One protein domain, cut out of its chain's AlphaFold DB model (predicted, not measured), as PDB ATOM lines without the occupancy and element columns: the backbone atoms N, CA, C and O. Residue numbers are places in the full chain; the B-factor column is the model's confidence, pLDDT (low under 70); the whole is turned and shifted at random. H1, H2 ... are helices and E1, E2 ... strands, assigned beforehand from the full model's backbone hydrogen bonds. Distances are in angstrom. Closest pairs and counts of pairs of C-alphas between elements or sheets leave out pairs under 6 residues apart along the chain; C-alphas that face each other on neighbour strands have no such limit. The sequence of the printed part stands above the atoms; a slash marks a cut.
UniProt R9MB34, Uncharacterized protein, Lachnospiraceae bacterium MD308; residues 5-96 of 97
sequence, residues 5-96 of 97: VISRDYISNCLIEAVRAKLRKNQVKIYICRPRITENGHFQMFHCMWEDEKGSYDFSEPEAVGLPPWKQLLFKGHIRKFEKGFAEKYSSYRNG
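This is residues 5 to 96 of the 97 residues of an uncharacterized protein of Lachnospiraceae bacterium MD308 (UniProt R9MB34). A strongly twisted sheet of five strands has a helix along each face, H1 on one and H3 on the other, in three layers. The long link between E2 and E3, residues 34 to 46, prolongs their hairpin, and short H2 only grazes the sheet. The printed part has 92 residues with three named helices and five named strands, along the chain E1 H1 E2 E3 E4 H2 E5 H3; the sheet's order is E1 E5 E4 E3 E2, all antiparallel, and the class is mixed, helices and strands. It is compact, with a radius of gyration of the C-alphas of 12.8 A and spans of 37 by 30 by 20 A.

E2, residues 29 to 33, E3, residues 47 to 52, and E4, residues 55 to 60, form a meander, each strand the antiparallel neighbour of the one before; N 31 and O 49 are 2.8 A apart, N 57 and O 50 2.8 A, within hydrogen-bond range. E5, residues 75 to 82, pairs with E4 over 78 to 82, N 82 and O 56 at 2.8 A, and with E1, residues 10 to 12, over 75 to 77, N 10 and O 77 at 2.8 A. H1, residues 14 to 24, is over E3 and only just over E4, with 3 C-alphas falling on E4, at a height over the sheet of 7.8 A; its closest C-alphas to E3 are Cys 14 and Cys 48, 5.1 A. On the opposite face H3, residues 86 to 95, touches E2, closest C-alphas Ser 91 and Cys 33, 5.0 A. H2, residues 69 to 73, only grazes the sheet with residues 72 to 73. Every O i to N i+4 pair is within hydrogen-bond range in H1 and H3; in H2 0 of 1 is, and 1 of 2 O i to N i+3 pairs.

E5 is 20.6 A long, E3 17.3 A, E4 16.0 A, H1 15.5 A, H3 13.9 A and E2 13.3 A. E1 begins at C-alpha 10 (99.232, 183.481, 141.537), and H3 ends at C-alpha 95 (91.029, 163.977, 123.171).

The two C-alphas farthest apart, Asn 26 and Asn 40, are 38.1 A apart. The printed part has no cut, and the link E2 to E3 is long. Mean pLDDT of the printed part is 89.6; residues 63 to 67 and 69 to 70 are under 70.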
ATOM      1  N   VAL A   5      89.303 174.667 145.548       95.44
ATOM      2  CA  VAL A   5      90.443 175.566 145.321       95.44
ATOM      3  C   VAL A   5      91.430 175.391 146.471       95.44
ATOM      4  O   VAL A   5      91.093 175.674 147.616       95.44
ATOM      5  N   ILE A   6      92.646 174.928 146.174       95.75
ATOM      6  CA  ILE A   6      93.642 174.554 147.198       95.75
ATOM      7  C   ILE A   6      94.861 175.483 147.240       95.75
ATOM      8  O   ILE A   6      95.839 175.213 147.939       95.75
ATOM      9  N   SER A   7      94.832 176.580 146.486       95.62
ATOM     10  CA  SER A   7      95.857 177.618 146.538       95.62
ATOM     11  C   SER A   7      95.232 179.006 146.484       95.62
ATOM     12  O   SER A   7      94.141 179.189 145.954       95.62
ATOM     13  N   ARG A   8      95.978 180.011 146.952       94.38
ATOM     14  CA  ARG A   8      95.719 181.408 146.574       94.38
ATOM     15  C   ARG A   8      95.892 181.600 145.064       94.38
ATOM     16  O   ARG A   8      96.503 180.751 144.415       94.38
ATOM     17  N   ASP A   9      95.449 182.740 144.548       94.75
ATOM     18  CA  ASP A   9      95.766 183.147 143.180       94.75
ATOM     19  C   ASP A   9      97.253 183.516 143.034       94.75
ATOM     20  O   ASP A   9      97.832 184.191 143.892       94.75
ATOM     21  N   TYR A  10      97.872 183.106 141.930       95.00
ATOM     22  CA  TYR A  10      99.232 183.481 141.537       95.00
ATOM     23  C   TYR A  10      99.406 183.418 140.017       95.00
ATOM     24  O   TYR A  10      98.527 182.951 139.301       95.00
ATOM     25  N   ILE A  11     100.536 183.925 139.516       92.81
ATOM     26  CA  ILE A  11     100.877 183.852 138.093       92.81
ATOM     27  C   ILE A  11     101.582 182.526 137.810       92.81
ATOM     28  O   ILE A  11     102.650 182.267 138.367       92.81
ATOM     29  N   SER A  12     100.989 181.698 136.953       94.25
ATOM     30  CA  SER A  12     101.603 180.478 136.413       94.25
ATOM     31  C   SER A  12     100.858 180.022 135.152       94.25
ATOM     32  O   SER A  12     100.080 180.783 134.576       94.25
ATOM     33  N   ASN A  13     101.093 178.790 134.703       93.00
ATOM     34  CA  ASN A  13     100.249 178.098 133.735       93.00
ATOM     35  C   ASN A  13     100.136 176.601 134.073       93.00
ATOM     36  O   ASN A  13     100.912 176.058 134.865       93.00
ATOM     37  N   CYS A  14      99.179 175.923 133.437       93.38
ATOM     38  CA  CYS A  14      98.877 174.512 133.676       93.38
ATOM     39  C   CYS A  14     100.056 173.558 133.430       93.38
ATOM     40  O   CYS A  14     100.235 172.608 134.194       93.38
ATOM     41  N   LEU A  15     100.896 173.813 132.422       94.31
ATOM     42  CA  LEU A  15     102.080 173.001 132.133       94.31
ATOM     43  C   LEU A  15     103.162 173.182 133.206       94.31
ATOM     44  O   LEU A  15     103.715 172.191 133.682       94.31
ATOM     45  N   ILE A  16     103.441 174.424 133.614       95.44
ATOM     46  CA  ILE A  16     104.424 174.721 134.667       95.44
ATOM     47  C   ILE A  16     104.028 174.011 135.960       95.44
ATOM     48  O   ILE A  16     104.862 173.336 136.564       95.44
ATOM     49  N   GLU A  17     102.768 174.110 136.379       96.50
ATOM     50  CA  GLU A  17     102.326 173.488 137.629       96.50
ATOM     51  C   GLU A  17     102.322 171.955 137.557       96.50
ATOM     52  O   GLU A  17     102.784 171.308 138.500       96.50
ATOM     53  N   ALA A  18     101.926 171.365 136.424       95.69
ATOM     54  CA  ALA A  18     102.008 169.917 136.222       95.69
ATOM     55  C   ALA A  18     103.459 169.401 136.295       95.69
ATOM     56  O   ALA A  18     103.740 168.403 136.965       95.69
ATOM     57  N   VAL A  19     104.406 170.104 135.661       95.12
ATOM     58  CA  VAL A  19     105.838 169.762 135.729       95.12
ATOM     59  C   VAL A  19     106.374 169.948 137.149       95.12
ATOM     60  O   VAL A  19     107.061 169.065 137.662       95.12
ATOM     61  N   ARG A  20     106.027 171.043 137.837       95.56
ATOM     62  CA  ARG A  20     106.420 171.265 139.242       95.56
ATOM     63  C   ARG A  20     105.907 170.157 140.157       95.56
ATOM     64  O   ARG A  20     106.645 169.724 141.042       95.56
ATOM     65  N   ALA A  21     104.681 169.677 139.950       95.19
ATOM     66  CA  ALA A  21     104.136 168.548 140.695       95.19
ATOM     67  C   ALA A  21     104.955 167.270 140.454       95.19
ATOM     68  O   ALA A  21     105.349 166.604 141.413       95.19
ATOM     69  N   LYS A  22     105.295 166.982 139.191       94.31
ATOM     70  CA  LYS A  22     106.117 165.827 138.805       94.31
ATOM     71  C   LYS A  22     107.528 165.865 139.392       94.31
ATOM     72  O   LYS A  22     108.023 164.832 139.827       94.31
ATOM     73  N   LEU A  23     108.145 167.045 139.461       94.12
ATOM     74  CA  LEU A  23     109.469 167.230 140.066       94.12
ATOM     75  C   LEU A  23     109.456 167.065 141.593       94.12
ATOM     76  O   LEU A  23     110.451 166.641 142.170       94.12
ATOM     77  N   ARG A  24     108.343 167.391 142.262       92.25
ATOM     78  CA  ARG A  24     108.197 167.223 143.720       92.25
ATOM     79  C   ARG A  24     107.866 165.790 144.128       92.25
ATOM     80  O   ARG A  24     108.224 165.375 145.225       92.25
ATOM     81  N   LYS A  25     107.141 165.060 143.281       89.12
ATOM     82  CA  LYS A  25     106.700 163.687 143.536       89.12
ATOM     83  C   LYS A  25     106.803 162.854 142.258       89.12
ATOM     84  O   LYS A  25     106.006 163.015 141.334       89.12
ATOM     85  N   ASN A  26     107.703 161.872 142.252       80.44
ATOM     86  CA  ASN A  26     107.925 161.011 141.082       80.44
ATOM     87  C   ASN A  26     106.672 160.230 140.637       80.44
ATOM     88  O   ASN A  26     106.522 159.931 139.451       80.44
ATOM     89  N   GLN A  27     105.748 159.942 141.561       91.19
ATOM     90  CA  GLN A  27     104.525 159.165 141.313       91.19
ATOM     91  C   GLN A  27     103.375 159.961 140.666       91.19
ATOM     92  O   GLN A  27     102.300 159.410 140.449       91.19
ATOM     93  N   VAL A  28     103.580 161.237 140.324       95.12
ATOM     94  CA  VAL A  28     102.562 162.041 139.632       95.12
ATOM     95  C   VAL A  28     102.393 161.574 138.183       95.12
ATOM     96  O   VAL A  28     103.380 161.414 137.461       95.12
ATOM     97  N   LYS A  29     101.155 161.397 137.725       96.88
ATOM     98  CA  LYS A  29     100.827 161.213 136.302       96.88
ATOM     99  C   LYS A  29     100.405 162.550 135.705       96.88
ATOM    100  O   LYS A  29      99.676 163.296 136.348       96.88
ATOM    101  N   ILE A  30     100.866 162.856 134.495       97.19
ATOM    102  CA  ILE A  30     100.473 164.066 133.761       97.19
ATOM    103  C   ILE A  30      99.513 163.651 132.650       97.19
ATOM    104  O   ILE A  30      99.812 162.732 131.891       97.19
ATOM    105  N   TYR A  31      98.394 164.360 132.544       97.31
ATOM    106  CA  TYR A  31      97.405 164.194 131.490       97.31
ATOM    107  C   TYR A  31      97.371 165.444 130.620       97.31
ATOM    108  O   TYR A  31      97.386 166.577 131.110       97.31
ATOM    109  N   ILE A  32      97.332 165.226 129.311       95.50
ATOM    110  CA  ILE A  32      97.366 166.288 128.313       95.50
ATOM    111  C   ILE A  32      96.032 166.314 127.578       95.50
ATOM    112  O   ILE A  32      95.640 165.337 126.942       95.50
ATOM    113  N   CYS A  33      95.370 167.463 127.625       93.75
ATOM    114  CA  CYS A  33      94.232 167.776 126.778       93.75
ATOM    115  C   CYS A  33      94.738 168.480 125.516       93.75
ATOM    116  O   CYS A  33      95.265 169.592 125.596       93.75
ATOM    117  N   ARG A  34      94.580 167.852 124.350       91.56
ATOM    118  CA  ARG A  34      94.989 168.413 123.054       91.56
ATOM    119  C   ARG A  34      94.125 169.622 122.691       91.56
ATOM    120  O   ARG A  34      92.928 169.588 122.986       91.56
ATOM    121  N   PRO A  35      94.672 170.659 122.026       89.62
ATOM    122  CA  PRO A  35      93.858 171.734 121.466       89.62
ATOM    123  C   PRO A  35      92.746 171.166 120.579       89.62
ATOM    124  O   PRO A  35      92.986 170.220 119.829       89.62
ATOM    125  N   ARG A  36      91.542 171.735 120.657       88.69
ATOM    126  CA  ARG A  36      90.413 171.340 119.804       88.69
ATOM    127  C   ARG A  36      89.530 172.529 119.466       88.69
ATOM    128  O   ARG A  36      89.517 173.518 120.195       88.69
ATOM    129  N   ILE A  37      88.752 172.398 118.401       87.50
ATOM    130  CA  ILE A  37      87.581 173.244 118.163       87.50
ATOM    131  C   ILE A  37      86.407 172.555 118.865       87.50
ATOM    132  O   ILE A  37      86.212 171.352 118.701       87.50
ATOM    133  N   THR A  38      85.694 173.275 119.728       83.81
ATOM    134  CA  THR A  38      84.532 172.732 120.444       83.81
ATOM    135  C   THR A  38      83.324 172.617 119.518       83.81
ATOM    136  O   THR A  38      83.304 173.195 118.434       83.81
ATOM    137  N   GLU A  39      82.287 171.910 119.967       83.25
ATOM    138  CA  GLU A  39      81.007 171.760 119.250       83.25
ATOM    139  C   GLU A  39      80.388 173.110 118.849       83.25
ATOM    140  O   GLU A  39      79.761 173.224 117.801       83.25
ATOM    141  N   ASN A  40      80.650 174.160 119.633       84.00
ATOM    142  CA  ASN A  40      80.156 175.516 119.391       84.00
ATOM    143  C   ASN A  40      81.103 176.357 118.509       84.00
ATOM    144  O   ASN A  40      80.974 177.576 118.460       84.00
ATOM    145  N   GLY A  41      82.101 175.743 117.864       82.31
ATOM    146  CA  GLY A  41      83.051 176.422 116.977       82.31
ATOM    147  C   GLY A  41      84.147 177.224 117.690       82.31
ATOM    148  O   GLY A  41      84.961 177.870 117.032       82.31
ATOM    149  N   HIS A  42      84.213 177.191 119.026       83.12
ATOM    150  CA  HIS A  42      85.227 177.928 119.781       83.12
ATOM    151  C   HIS A  42      86.534 177.143 119.883       83.12
ATOM    152  O   HIS A  42      86.545 175.949 120.184       83.12
ATOM    153  N   PHE A  43      87.661 177.830 119.697       83.19
ATOM    154  CA  PHE A  43      88.968 177.234 119.938       83.19
ATOM    155  C   PHE A  43      89.190 177.037 121.439       83.19
ATOM    156  O   PHE A  43      89.181 177.987 122.221       83.19
ATOM    157  N   GLN A  44      89.427 175.792 121.838       84.88
ATOM    158  CA  GLN A  44      89.799 175.429 123.191       84.88
ATOM    159  C   GLN A  44      91.258 174.990 123.204       84.88
ATOM    160  O   GLN A  44      91.616 173.920 122.701       84.88
ATOM    161  N   MET A  45      92.092 175.820 123.822       85.44
ATOM    162  CA  MET A  45      93.530 175.598 123.907       85.44
ATOM    163  C   MET A  45      93.883 174.287 124.627       85.44
ATOM    164  O   MET A  45      93.067 173.680 125.334       85.44
ATOM    165  N   PHE A  46      95.116 173.842 124.395       89.62
ATOM    166  CA  PHE A  46      95.787 172.806 125.169       89.62
ATOM    167  C   PHE A  46      95.678 173.056 126.681       89.62
ATOM    168  O   PHE A  46      95.732 174.198 127.128       89.62
ATOM    169  N   HIS A  47      95.563 171.982 127.464       92.31
ATOM    170  CA  HIS A  47      95.536 172.060 128.926       92.31
ATOM    171  C   HIS A  47      96.268 170.882 129.567       92.31
ATOM    172  O   HIS A  47      96.123 169.742 129.120       92.31
ATOM    173  N   CYS A  48      97.019 171.154 130.632       95.50
ATOM    174  CA  CYS A  48      97.698 170.142 131.431       95.50
ATOM    175  C   CYS A  48      96.985 169.924 132.757       95.50
ATOM    176  O   CYS A  48      96.696 170.862 133.498       95.50
ATOM    177  N   MET A  49      96.790 168.657 133.079       97.12
ATOM    178  CA  MET A  49      96.312 168.210 134.375       97.12
ATOM    179  C   MET A  49      97.315 167.221 134.945       97.12
ATOM    180  O   MET A  49      98.111 166.626 134.214       97.12
ATOM    181  N   TRP A  50      97.281 167.020 136.251       97.69
ATOM    182  CA  TRP A  50      98.096 165.997 136.882       97.69
ATOM    183  C   TRP A  50      97.323 165.282 137.977       97.69
ATOM    184  O   TRP A  50      96.320 165.774 138.481       97.69
ATOM    185  N   GLU A  51      97.786 164.098 138.335       97.56
ATOM    186  CA  GLU A  51      97.159 163.266 139.348       97.56
ATOM    187  C   GLU A  51      98.216 162.633 140.234       97.56
ATOM    188  O   GLU A  51      99.258 162.180 139.751       97.56
ATOM    189  N   ASP A  52      97.926 162.587 141.528       95.44
ATOM    190  CA  ASP A  52      98.678 161.803 142.497       95.44
ATOM    191  C   ASP A  52      97.743 160.870 143.288       95.44
ATOM    192  O   ASP A  52      96.583 160.643 142.934       95.44
ATOM    193  N   GLU A  53      98.255 160.271 144.360       93.69
ATOM    194  CA  GLU A  53      97.480 159.380 145.225       93.69
ATOM    195  C   GLU A  53      96.230 160.039 145.841       93.69
ATOM    196  O   GLU A  53      95.262 159.327 146.116       93.69
ATOM    197  N   LYS A  54      96.239 161.369 146.032       93.50
ATOM    198  CA  LYS A  54      95.230 162.144 146.769       93.50
ATOM    199  C   LYS A  54      94.138 162.735 145.880       93.50
ATOM    200  O   LYS A  54      93.113 163.167 146.413       93.50
ATOM    201  N   GLY A  55      94.351 162.812 144.570       95.31
ATOM    202  CA  GLY A  55      93.366 163.366 143.648       95.31
ATOM    203  C   GLY A  55      93.941 163.804 142.311       95.31
ATOM    204  O   GLY A  55      95.130 163.656 142.031       95.31
ATOM    205  N   SER A  56      93.054 164.363 141.497       97.75
ATOM    206  CA  SER A  56      93.381 165.027 140.240       97.75
ATOM    207  C   SER A  56      93.467 166.535 140.448       97.75
ATOM    208  O   SER A  56      92.797 167.094 141.313       97.75
ATOM    209  N   TYR A  57      94.266 167.206 139.633       97.31
ATOM    210  CA  TYR A  57      94.573 168.616 139.798       97.31
ATOM    211  C   TYR A  57      94.745 169.311 138.457       97.31
ATOM    212  O   TYR A  57      95.181 168.706 137.473       97.31
ATOM    213  N   ASP A  58      94.472 170.608 138.450       96.25
ATOM    214  CA  ASP A  58      94.908 171.498 137.390       96.25
ATOM    215  C   ASP A  58      95.192 172.908 137.914       96.25
ATOM    216  O   ASP A  58      94.926 173.225 139.074       96.25
ATOM    217  N   PHE A  59      95.769 173.746 137.055       95.19
ATOM    218  CA  PHE A  59      95.906 175.175 137.305       95.19
ATOM    219  C   PHE A  59      95.056 175.928 136.290       95.19
ATOM    220  O   PHE A  59      95.234 175.752 135.082       95.19
ATOM    221  N   SER A  60      94.123 176.739 136.777       90.81
ATOM    222  CA  SER A  60      93.124 177.402 135.945       90.81
ATOM    223  C   SER A  60      92.790 178.783 136.481       90.81
ATOM    224  O   SER A  60      93.019 179.102 137.647       90.81
ATOM    225  N   GLU A  61      92.239 179.601 135.599       86.00
ATOM    226  CA  GLU A  61      91.758 180.934 135.929       86.00
ATOM    227  C   GLU A  61      90.487 180.881 136.785       86.00
ATOM    228  O   GLU A  61      89.682 179.955 136.612       86.00
ATOM    229  N   PRO A  62      90.280 181.871 137.676       72.88
ATOM    230  CA  PRO A  62      89.038 182.012 138.428       72.88
ATOM    231  C   PRO A  62      87.849 182.347 137.524       72.88
ATOM    232  O   PRO A  62      86.741 181.873 137.760       72.88
ATOM    233  N   GLU A  63      88.084 183.136 136.479       63.97
ATOM    234  CA  GLU A  63      87.074 183.488 135.490       63.97
ATOM    235  C   GLU A  63      87.365 182.715 134.203       63.97
ATOM    236  O   GLU A  63      88.457 182.802 133.649       63.97
ATOM    237  N   ALA A  64      86.392 181.944 133.710       56.91
ATOM    238  CA  ALA A  64      86.515 181.148 132.485       56.91
ATOM    239  C   ALA A  64      86.446 182.018 131.212       56.91
ATOM    240  O   ALA A  64      85.796 181.663 130.226       56.91
ATOM    241  N   VAL A  65      87.077 183.190 131.238       56.91
ATOM    242  CA  VAL A  65      87.099 184.146 130.134       56.91
ATOM    243  C   VAL A  65      88.225 183.704 129.221       56.91
ATOM    244  O   VAL A  65      89.334 184.212 129.319       56.91
ATOM    245  N   GLY A  66      87.940 182.683 128.405       59.81
ATOM    246  CA  GLY A  66      88.897 182.015 127.525       59.81
ATOM    247  C   GLY A  66      89.973 182.966 127.014       59.81
ATOM    248  O   GLY A  66      89.728 183.788 126.130       59.81
ATOM    249  N   LEU A  67      91.158 182.878 127.621       65.88
ATOM    250  CA  LEU A  67      92.225 183.795 127.291       65.88
ATOM    251  C   LEU A  67      92.715 183.535 125.871       65.88
ATOM    252  O   LEU A  67      92.812 182.375 125.450       65.88
ATOM    253  N   PRO A  68      93.134 184.589 125.156       71.00
ATOM    254  CA  PRO A  68      93.871 184.405 123.928       71.00
ATOM    255  C   PRO A  68      95.097 183.503 124.149       71.00
ATOM    256  O   PRO A  68      95.747 183.619 125.194       71.00
ATOM    257  N   PRO A  69      95.465 182.659 123.169       67.12
ATOM    258  CA  PRO A  69      96.593 181.727 123.235       67.12
ATOM    259  C   PRO A  69      97.861 182.256 123.913       67.12
ATOM    260  O   PRO A  69      98.446 181.587 124.759       67.12
ATOM    261  N   TRP A  70      98.268 183.481 123.575       69.94
ATOM    262  CA  TRP A  70      99.496 184.094 124.080       69.94
ATOM    263  C   TRP A  70      99.423 184.484 125.560       69.94
ATOM    264  O   TRP A  70     100.451 184.500 126.232       69.94
ATOM    265  N   LYS A  71      98.227 184.765 126.094       73.12
ATOM    266  CA  LYS A  71      98.034 185.047 127.524       73.12
ATOM    267  C   LYS A  71      97.982 183.769 128.366       73.12
ATOM    268  O   LYS A  71      98.210 183.837 129.564       73.12
ATOM    269  N   GLN A  72      97.765 182.603 127.751       73.50
ATOM    270  CA  GLN A  72      97.780 181.319 128.464       73.50
ATOM    271  C   GLN A  72      99.194 180.838 128.829       73.50
ATOM    272  O   GLN A  72      99.340 179.882 129.589       73.50
ATOM    273  N   LEU A  73     100.242 181.509 128.332       80.19
ATOM    274  CA  LEU A  73     101.626 181.214 128.705       80.19
ATOM    275  C   LEU A  73     101.917 181.558 130.171       80.19
ATOM    276  O   LEU A  73     102.664 180.833 130.813       80.19
ATOM    277  N   LEU A  74     101.336 182.632 130.708       87.06
ATOM    278  CA  LEU A  74     101.401 183.006 132.123       87.06
ATOM    279  C   LEU A  74     100.149 183.818 132.461       87.06
ATOM    280  O   LEU A  74      99.974 184.923 131.947       87.06
ATOM    281  N   PHE A  75      99.305 183.290 133.340       88.75
ATOM    282  CA  PHE A  75      98.046 183.919 133.725       88.75
ATOM    283  C   PHE A  75      97.811 183.842 135.231       88.75
ATOM    284  O   PHE A  75      98.420 183.034 135.937       88.75
ATOM    285  N   LYS A  76      96.928 184.714 135.731       91.44
ATOM    286  CA  LYS A  76      96.514 184.707 137.134       91.44
ATOM    287  C   LYS A  76      95.499 183.590 137.346       91.44
ATOM    288  O   LYS A  76      94.386 183.657 136.837       91.44
ATOM    289  N   GLY A  77      95.890 182.578 138.107       93.12
ATOM    290  CA  GLY A  77      95.077 181.399 138.373       93.12
ATOM    291  C   GLY A  77      95.368 180.797 139.735       93.12
ATOM    292  O   GLY A  77      96.171 181.320 140.507       93.12
ATOM    293  N   HIS A  78      94.729 179.670 140.012       95.56
ATOM    294  CA  HIS A  78      94.936 178.884 141.220       95.56
ATOM    295  C   HIS A  78      94.906 177.390 140.898       95.56
ATOM    296  O   HIS A  78      94.428 176.960 139.845       95.56
ATOM    297  N   ILE A  79      95.419 176.585 141.826       96.44
ATOM    298  CA  ILE A  79      95.328 175.134 141.757       96.44
ATOM    299  C   ILE A  79      93.933 174.713 142.199       96.44
ATOM    300  O   ILE A  79      93.488 175.039 143.307       96.44
ATOM    301  N   ARG A  80      93.277 173.928 141.351       96.31
ATOM    302  CA  ARG A  80      92.033 173.239 141.678       96.31
ATOM    303  C   ARG A  80      92.324 171.767 141.905       96.31
ATOM    304  O   ARG A  80      93.147 171.168 141.213       96.31
ATOM    305  N   LYS A  81      91.635 171.188 142.877       96.75
ATOM    306  CA  LYS A  81      91.639 169.765 143.186       96.75
ATOM    307  C   LYS A  81      90.287 169.167 142.822       96.75
ATOM    308  O   LYS A  81      89.238 169.723 143.135       96.75
ATOM    309  N   PHE A  82      90.342 168.004 142.201       96.75
ATOM    310  CA  PHE A  82      89.212 167.189 141.796       96.75
ATOM    311  C   PHE A  82      89.333 165.799 142.420       96.75
ATOM    312  O   PHE A  82      90.394 165.399 142.917       96.75
ATOM    313  N   GLU A  83      88.242 165.044 142.350       96.19
ATOM    314  CA  GLU A  83      88.255 163.625 142.679       96.19
ATOM    315  C   GLU A  83      89.290 162.872 141.828       96.19
ATOM    316  O   GLU A  83      89.568 163.222 140.677       96.19
ATOM    317  N   LYS A  84      89.893 161.835 142.409       95.88
ATOM    318  CA  LYS A  84      90.828 160.961 141.700       95.88
ATOM    319  C   LYS A  84      90.138 160.290 140.500       95.88
ATOM    320  O   LYS A  84      88.970 159.932 140.569       95.88
ATOM    321  N   GLY A  85      90.865 160.133 139.401       95.81
ATOM    322  CA  GLY A  85      90.380 159.660 138.104       95.81
ATOM    323  C   GLY A  85      89.823 160.770 137.207       95.81
ATOM    324  O   GLY A  85      89.578 160.544 136.020       95.81
ATOM    325  N   PHE A  86      89.633 161.986 137.729       96.56
ATOM    326  CA  PHE A  86      89.058 163.080 136.950       96.56
ATOM    327  C   PHE A  86      89.945 163.508 135.776       96.56
ATOM    328  O   PHE A  86      89.435 163.671 134.668       96.56
ATOM    329  N   ALA A  87      91.252 163.677 135.988       96.25
ATOM    330  CA  ALA A  87      92.183 164.128 134.955       96.25
ATOM    331  C   ALA A  87      92.251 163.143 133.781       96.25
ATOM    332  O   ALA A  87      92.230 163.564 132.625       96.25
ATOM    333  N   GLU A  88      92.245 161.840 134.070       96.62
ATOM    334  CA  GLU A  88      92.172 160.789 133.057       96.62
ATOM    335  C   GLU A  88      90.874 160.900 132.255       96.62
ATOM    336  O   GLU A  88      90.920 161.158 131.051       96.62
ATOM    337  N   LYS A  89      89.719 160.823 132.932       95.75
ATOM    338  CA  LYS A  89      88.393 160.892 132.300       95.75
ATOM    339  C   LYS A  89      88.219 162.154 131.455       95.75
ATOM    340  O   LYS A  89      87.717 162.089 130.333       95.75
ATOM    341  N   TYR A  90      88.626 163.302 131.993       94.31
ATOM    342  CA  TYR A  90      88.507 164.582 131.306       94.31
ATOM    343  C   TYR A  90      89.434 164.658 130.094       94.31
ATOM    344  O   TYR A  90      89.002 165.108 129.033       94.31
ATOM    345  N   SER A  91      90.677 164.182 130.217       95.50
ATOM    346  CA  SER A  91      91.620 164.159 129.099       95.50
ATOM    347  C   SER A  91      91.171 163.228 127.972       95.50
ATOM    348  O   SER A  91      91.263 163.623 126.812       95.50
ATOM    349  N   SER A  92      90.609 162.053 128.280       95.19
ATOM    350  CA  SER A  92      90.056 161.132 127.275       95.19
ATOM    351  C   SER A  92      88.884 161.764 126.528       95.19
ATOM    352  O   SER A  92      88.945 161.895 125.306       95.19
ATOM    353  N   TYR A  93      87.904 162.309 127.261       91.81
ATOM    354  CA  TYR A  93      86.795 163.064 126.667       91.81
ATOM    355  C   TYR A  93      87.291 164.224 125.786       91.81
ATOM    356  O   TYR A  93      86.796 164.437 124.678       91.81
ATOM    357  N   ARG A  94      88.291 164.982 126.253       90.38
ATOM    358  CA  ARG A  94      88.858 166.101 125.490       90.38
ATOM    359  C   ARG A  94      89.600 165.667 124.237       90.38
ATOM    360  O   ARG A  94      89.601 166.425 123.268       90.38
ATOM    361  N   ASN A  95      90.223 164.498 124.265       92.94
ATOM    362  CA  ASN A  95      91.029 163.977 123.171       92.94
ATOM    363  C   ASN A  95      90.233 163.113 122.183       92.94
ATOM    364  O   ASN A  95      90.799 162.756 121.154       92.94
ATOM    365  N   GLY A  96      88.959 162.822 122.469       85.69
ATOM    366  CA  GLY A  96      88.106 161.980 121.626       85.69
ATOM    367  C   GLY A  96      88.424 160.486 121.734       85.69
ATOM    368  O   GLY A  96      88.237 159.771 120.753       85.69
TER     369      GLY A  96